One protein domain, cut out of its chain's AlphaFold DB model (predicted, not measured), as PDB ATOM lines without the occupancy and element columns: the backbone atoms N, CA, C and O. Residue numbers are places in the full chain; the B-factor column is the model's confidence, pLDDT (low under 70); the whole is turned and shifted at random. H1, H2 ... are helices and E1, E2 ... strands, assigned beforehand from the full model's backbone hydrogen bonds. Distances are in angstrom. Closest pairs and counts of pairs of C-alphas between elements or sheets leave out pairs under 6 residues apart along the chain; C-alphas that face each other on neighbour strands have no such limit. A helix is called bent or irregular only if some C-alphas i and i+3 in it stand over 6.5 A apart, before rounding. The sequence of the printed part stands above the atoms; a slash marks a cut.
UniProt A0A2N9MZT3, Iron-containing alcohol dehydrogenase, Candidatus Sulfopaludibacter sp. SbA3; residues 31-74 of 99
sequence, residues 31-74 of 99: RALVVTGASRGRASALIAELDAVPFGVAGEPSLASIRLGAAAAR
ATOM      1  N   ARG A  31     -42.560  13.913 -16.582       80.94
ATOM      2  CA  ARG A  31     -41.108  13.747 -16.473       80.94
ATOM      3  C   ARG A  31     -40.436  15.106 -16.443       80.94
ATOM      4  O   ARG A  31     -40.708  15.936 -17.309       80.94
ATOM      5  N   ALA A  32     -39.552  15.315 -15.478       85.88
ATOM      6  CA  ALA A  32     -38.850  16.581 -15.308       85.88
ATOM      7  C   ALA A  32     -37.359  16.458 -15.644       85.88
ATOM      8  O   ALA A  32     -36.735  15.421 -15.425       85.88
ATOM      9  N   LEU A  33     -36.760  17.538 -16.146       87.75
ATOM     10  CA  LEU A  33     -35.307  17.693 -16.183       87.75
ATOM     11  C   LEU A  33     -34.901  18.558 -14.988       87.75
ATOM     12  O   LEU A  33     -35.276  19.728 -14.926       87.75
ATOM     13  N   VAL A  34     -34.130  18.003 -14.054       88.50
ATOM     14  CA  VAL A  34     -33.607  18.757 -12.906       88.50
ATOM     15  C   VAL A  34     -32.192  19.203 -13.234       88.50
ATOM     16  O   VAL A  34     -31.264  18.393 -13.260       88.50
ATOM     17  N   VAL A  35     -32.032  20.497 -13.508       88.56
ATOM     18  CA  VAL A  35     -30.729  21.095 -13.811       88.56
ATOM     19  C   VAL A  35     -30.056  21.536 -12.514       88.56
ATOM     20  O   VAL A  35     -30.625  22.312 -11.748       88.56
ATOM     21  N   THR A  36     -28.842  21.052 -12.259       88.75
ATOM     22  CA  THR A  36     -28.063  21.403 -11.063       88.75
ATOM     23  C   THR A  36     -26.726  22.020 -11.442       88.75
ATOM     24  O   THR A  36     -26.157  21.689 -12.477       88.75
ATOM     25  N   GLY A  37     -26.176  22.847 -10.554       83.50
ATOM     26  CA  GLY A  37     -24.774  23.261 -10.626       83.50
ATOM     27  C   GLY A  37     -23.801  22.129 -10.261       83.50
ATOM     28  O   GLY A  37     -24.154  20.946 -10.267       83.50
ATOM     29  N   ALA A  38     -22.586  22.500  -9.846       74.31
ATOM     30  CA  ALA A  38     -21.515  21.561  -9.482       74.31
ATOM     31  C   ALA A  38     -21.883  20.561  -8.363       74.31
ATOM     32  O   ALA A  38     -21.371  19.447  -8.334       74.31
ATOM     33  N   SER A  39     -22.788  20.931  -7.449       74.94
ATOM     34  CA  SER A  39     -23.212  20.061  -6.349       74.94
ATOM     35  C   SER A  39     -24.599  19.474  -6.608       74.94
ATOM     36  O   SER A  39     -25.621  20.110  -6.348       74.94
ATOM     37  N   ARG A  40     -24.626  18.225  -7.087       70.62
ATOM     38  CA  ARG A  40     -25.865  17.449  -7.294       70.62
ATOM     39  C   ARG A  40     -26.597  17.135  -5.985       70.62
ATOM     40  O   ARG A  40     -27.817  17.011  -5.985       70.62
ATOM     41  N   GLY A  41     -25.868  17.052  -4.869       75.50
ATOM     42  CA  GLY A  41     -26.416  16.685  -3.559       75.50
ATOM     43  C   GLY A  41     -27.500  17.633  -3.044       75.50
ATOM     44  O   GLY A  41     -28.396  17.193  -2.339       75.50
ATOM     45  N   ARG A  42     -27.494  18.910  -3.453       77.75
ATOM     46  CA  ARG A  42     -28.521  19.881  -3.029       77.75
ATOM     47  C   ARG A  42     -29.913  19.581  -3.587       77.75
ATOM     48  O   ARG A  42     -30.902  20.019  -3.015       77.75
ATOM     49  N   ALA A  43     -29.983  18.867  -4.708       83.00
ATOM     50  CA  ALA A  43     -31.237  18.544  -5.380       83.00
ATOM     51  C   ALA A  43     -31.689  17.098  -5.132       83.00
ATOM     52  O   ALA A  43     -32.712  16.693  -5.675       83.00
ATOM     53  N   SER A  44     -30.953  16.312  -4.335       81.62
ATOM     54  CA  SER A  44     -31.234  14.884  -4.125       81.62
ATOM     55  C   SER A  44     -32.644  14.640  -3.586       81.62
ATOM     56  O   SER A  44     -33.351  13.792  -4.121       81.62
ATOM     57  N   ALA A  45     -33.082  15.436  -2.606       82.50
ATOM     58  CA  ALA A  45     -34.426  15.358  -2.039       82.50
ATOM     59  C   ALA A  45     -35.519  15.620  -3.090       82.50
ATOM     60  O   ALA A  45     -36.527  14.929  -3.120       82.50
ATOM     61  N   LEU A  46     -35.301  16.576  -4.000       83.56
ATOM     62  CA  LEU A  46     -36.253  16.875  -5.072       83.56
ATOM     63  C   LEU A  46     -36.268  15.790  -6.156       83.56
ATOM     64  O   LEU A  46     -37.326  15.457  -6.681       83.56
ATOM     65  N   ILE A  47     -35.097  15.239  -6.491       84.38
ATOM     66  CA  ILE A  47     -34.960  14.154  -7.471       84.38
ATOM     67  C   ILE A  47     -35.611  12.866  -6.950       84.38
ATOM     68  O   ILE A  47     -36.174  12.124  -7.740       84.38
ATOM     69  N   ALA A  48     -35.558  12.599  -5.642       83.81
ATOM     70  CA  ALA A  48     -36.190  11.419  -5.049       83.81
ATOM     71  C   ALA A  48     -37.729  11.459  -5.134       83.81
ATOM     72  O   ALA A  48     -38.366  10.424  -5.298       83.81
ATOM     73  N   GLU A  49     -38.320  12.652  -5.063       84.38
ATOM     74  CA  GLU A  49     -39.774  12.857  -5.049       84.38
ATOM     75  C   GLU A  49     -40.401  12.977  -6.452       84.38
ATOM     76  O   GLU A  49     -41.633  13.018  -6.592       84.38
ATOM     77  N   LEU A  50     -39.576  13.050  -7.503       83.06
ATOM     78  CA  LEU A  50     -39.990  13.357  -8.871       83.06
ATOM     79  C   LEU A  50     -39.396  12.355  -9.869       83.06
ATOM     80  O   LEU A  50     -38.231  11.991  -9.769       83.06
ATOM     81  N   ASP A  51     -40.164  11.958 -10.890       82.44
ATOM     82  CA  ASP A  51     -39.607  11.224 -12.035       82.44
ATOM     83  C   ASP A  51     -38.752  12.188 -12.877       82.44
ATOM     84  O   ASP A  51     -39.230  12.878 -13.788       82.44
ATOM     85  N   ALA A  52     -37.491  12.325 -12.469       85.56
ATOM     86  CA  ALA A  52     -36.598  13.379 -12.910       85.56
ATOM     87  C   ALA A  52     -35.291  12.842 -13.494       85.56
ATOM     88  O   ALA A  52     -34.662  11.923 -12.971       85.56
ATOM     89  N   VAL A  53     -34.825  13.495 -14.558       86.69
ATOM     90  CA  VAL A  53     -33.488  13.285 -15.120       86.69
ATOM     91  C   VAL A  53     -32.550  14.354 -14.556       86.69
ATOM     92  O   VAL A  53     -32.737  15.535 -14.863       86.69
ATOM     93  N   PRO A  54     -31.537  13.993 -13.748       86.94
ATOM     94  CA  PRO A  54     -30.591  14.965 -13.216       86.94
ATOM     95  C   PRO A  54     -29.547  15.359 -14.268       86.94
ATOM     96  O   PRO A  54     -28.767  14.523 -14.739       86.94
ATOM     97  N   PHE A  55     -29.470  16.650 -14.581       88.44
ATOM     98  CA  PHE A  55     -28.526  17.220 -15.539       88.44
ATOM     99  C   PHE A  55     -27.619  18.246 -14.857       88.44
ATOM    100  O   PHE A  55     -28.053  19.319 -14.452       88.44
ATOM    101  N   GLY A  56     -26.342  17.900 -14.703       88.56
ATOM    102  CA  GLY A  56     -25.358  18.784 -14.086       88.56
ATOM    103  C   GLY A  56     -24.729  19.718 -15.113       88.56
ATOM    104  O   GLY A  56     -24.183  19.243 -16.107       88.56
ATOM    105  N   VAL A  57     -24.751  21.018 -14.837       87.94
ATOM    106  CA  VAL A  57     -24.004  22.039 -15.576       87.94
ATOM    107  C   VAL A  57     -22.954  22.610 -14.629       87.94
ATOM    108  O   VAL A  57     -23.278  23.240 -13.624       87.94
ATOM    109  N   ALA A  58     -21.684  22.332 -14.910       80.81
ATOM    110  CA  ALA A  58     -20.572  22.892 -14.155       80.81
ATOM    111  C   ALA A  58     -20.174  24.244 -14.759       80.81
ATOM    112  O   ALA A  58     -19.911  24.325 -15.957       80.81
ATOM    113  N   GLY A  59     -20.109  25.286 -13.929       81.50
ATOM    114  CA  GLY A  59     -19.729  26.628 -14.368       81.50
ATOM    115  C   GLY A  59     -20.821  27.335 -15.173       81.50
ATOM    116  O   GLY A  59     -22.010  27.178 -14.898       81.50
ATOM    117  N   GLU A  60     -20.403  28.148 -16.141       86.38
ATOM    118  CA  GLU A  60     -21.303  28.978 -16.940       86.38
ATOM    119  C   GLU A  60     -21.995  28.158 -18.047       86.38
ATOM    120  O   GLU A  60     -21.329  27.423 -18.786       86.38
ATOM    121  N   PRO A  61     -23.333  28.242 -18.183       84.62
ATOM    122  CA  PRO A  61     -24.058  27.495 -19.200       84.62
ATOM    123  C   PRO A  61     -23.672  27.964 -20.608       84.62
ATOM    124  O   PRO A  61     -23.996  29.066 -21.037       84.62
ATOM    125  N   SER A  62     -23.019  27.086 -21.369       88.31
ATOM    126  CA  SER A  62     -22.732  27.301 -22.790       88.31
ATOM    127  C   SER A  62     -23.903  26.878 -23.685       88.31
ATOM    128  O   SER A  62     -24.732  26.049 -23.297       88.31
ATOM    129  N   LEU A  63     -23.926  27.339 -24.942       90.19
ATOM    130  CA  LEU A  63     -24.901  26.870 -25.942       90.19
ATOM    131  C   LEU A  63     -24.885  25.342 -26.113       90.19
ATOM    132  O   LEU A  63     -25.933  24.728 -26.314       90.19
ATOM    133  N   ALA A  64     -23.710  24.716 -26.001       87.44
ATOM    134  CA  ALA A  64     -23.580  23.263 -26.034       87.44
ATOM    135  C   ALA A  64     -24.299  22.609 -24.844       87.44
ATOM    136  O   ALA A  64     -25.059  21.658 -25.034       87.44
ATOM    137  N   SER A  65     -24.127  23.155 -23.636       88.19
ATOM    138  CA  SER A  65     -24.796  22.652 -22.428       88.19
ATOM    139  C   SER A  65     -26.322  22.777 -22.514       88.19
ATOM    140  O   SER A  65     -27.036  21.841 -22.156       88.19
ATOM    141  N   ILE A  66     -26.822  23.874 -23.092       88.44
ATOM    142  CA  ILE A  66     -28.257  24.105 -23.300       88.44
ATOM    143  C   ILE A  66     -28.824  23.088 -24.294       88.44
ATOM    144  O   ILE A  66     -29.863  22.483 -24.034       88.44
ATOM    145  N   ARG A  67     -28.134  22.851 -25.418       90.62
ATOM    146  CA  ARG A  67     -28.560  21.866 -26.429       90.62
ATOM    147  C   ARG A  67     -28.594  20.447 -25.866       90.62
ATOM    148  O   ARG A  67     -29.552  19.720 -26.118       90.62
ATOM    149  N   LEU A  68     -27.581  20.068 -25.085       88.75
ATOM    150  CA  LEU A  68     -27.530  18.766 -24.417       88.75
ATOM    151  C   LEU A  68     -28.657  18.613 -23.390       88.75
ATOM    152  O   LEU A  68     -29.336  17.587 -23.386       88.75
ATOM    153  N   GLY A  69     -28.902  19.642 -22.575       87.62
ATOM    154  CA  GLY A  69     -30.010  19.656 -21.622       87.62
ATOM    155  C   GLY A  69     -31.368  19.537 -22.320       87.62
ATOM    156  O   GLY A  69     -32.180  18.690 -21.956       87.62
ATOM    157  N   ALA A  70     -31.592  20.303 -23.390       87.88
ATOM    158  CA  ALA A  70     -32.825  20.237 -24.174       87.88
ATOM    159  C   ALA A  70     -33.043  18.852 -24.806       87.88
ATOM    160  O   ALA A  70     -34.165  18.349 -24.806       87.88
ATOM    161  N   ALA A  71     -31.984  18.209 -25.304       86.94
ATOM    162  CA  ALA A  71     -32.062  16.841 -25.813       86.94
ATOM    163  C   ALA A  71     -32.370  15.820 -24.703       86.94
ATOM    164  O   ALA A  71     -33.134  14.885 -24.933       86.94
ATOM    165  N   ALA A  72     -31.825  16.010 -23.497       85.25
ATOM    166  CA  ALA A  72     -32.081  15.147 -22.342       85.25
ATOM    167  C   ALA A  72     -33.510  15.286 -21.781       85.25
ATOM    168  O   ALA A  72     -34.063  14.308 -21.274       85.25
ATOM    169  N   ALA A  73     -34.110  16.478 -21.887       83.38
ATOM    170  CA  ALA A  73     -35.489  16.740 -21.470       83.38
ATOM    171  C   ALA A  73     -36.537  16.121 -22.403       83.38
ATOM    172  O   ALA A  73     -37.664  15.871 -21.975       83.38
ATOM    173  N   ARG A  74     -36.197  15.879 -23.675       81.50
ATOM    174  CA  ARG A  74     -37.152  15.298 -24.621       81.50
ATOM    175  C   ARG A  74     -37.487  13.859 -24.211       81.50
ATOM    176  O   ARG A  74     -36.579  13.082 -23.895       81.50
TER     177      ARG A  74
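Overview. This is residues 31 to 74 of the 99 residues of the protein "Iron-containing alcohol dehydrogenase" of Candidatus Sulfopaludibacter sp. SbA3 (UniProt A0A2N9MZT3). A flat, three-part slab: two parallel strands, E1 and E2, run side by side in the middle, with one helix packed on each side of the pair, H1 on one side and H2 on the other. The two strands lie one over the other across the thin direction of the slab, and both helices run back against the direction of the strands. The printed part has 44 residues with two named helices and two named strands, in the order E1, H1, E2, H2; the class is mixed, helices and strands, and the sheet has the order E1, E2, all parallel. E1, H1 and E2 form a strand-helix-strand unit, two parallel neighbour strands with a helix between them along the chain, and its crossover is right-handed. The whole is compact, with a radius of gyration of the C-alphas of 10.4 A, and the C-alphas span 29 by 23 by 6 A.

Along the chain. After Arg 31, the strand E1 takes residues 32 to 36, from C-alpha 32 at (-38.850, 16.581, -15.308), and measures 12.6 A from first to last C-alpha. A tight link of 3 residues leads to the helix H1, residues 40 to 49, which is 14.8 A long and begins with C-alpha 40 at (-25.865, 17.449, -7.294). H1 is irregular: C-alphas 42 and 45 are 7.5 A apart, where about 5 A is found in a regular helix. A tight link of 2 residues follows, and then the strand E2, residues 52 to 56, 12.5 A long. After a short link of 6 residues comes the helix H2, residues 63 to 73, which has 11 residues and is 15.3 A long. H2 ends with C-alpha 73 at (-35.489, 16.740, -21.470), and Arg 74 is the last printed residue.

Arrangement. E1 and E2 are parallel neighbours, with 25 degrees between their N-to-C directions. C-alphas 32 and 52 face each other at 4.6 A, and C-alphas 36 and 56 at 4.8 A. Across this pair, N 34 and O 53 are within hydrogen-bond range at 2.9 A, and N 55 and O 34 at 2.8 A. H1 has 3 pairs of C-alphas within 8 A of E1, the closest being those of Thr 36 and Ala 43, 7.1 A apart. With E2 it has 4 such pairs, and the closest C-alphas are those of Arg 40 and Gly 56, at 6.9 A. H2 has 5 pairs of C-alphas within 8 A of E1, the closest being those of Leu 33 and Ala 73, at 5.4 A. With E2 it has 4 such pairs, and the closest C-alphas are those of Phe 55 and Gly 69, at 6.7 A. H1 and H2 are apart. In H2 every O i to N i+4 pair is within hydrogen-bond range, while in H1 this holds for 3 of 6 pairs, beside 5 of 7 O i to N i+3 pairs.

Size, cuts and confidence. The two C-alphas farthest apart are those of Glu 49 and Leu 63, at 29.2 A. The first and last printed C-alphas, those of Arg 31 and Arg 74, are 9.2 A apart. The printed part runs from residue 31 to residue 74 of a full chain of 99 residues and has no cut. No link is long: those from E1 to H1 and from H1 to E2 are tight, and the one from E2 to H2 is short. The mean pLDDT of the printed part is 84.5, and no printed residue is under 70. By element, the mean pLDDT is 88 in E1, 81 in H1, 87 in E2 and 88 in H2.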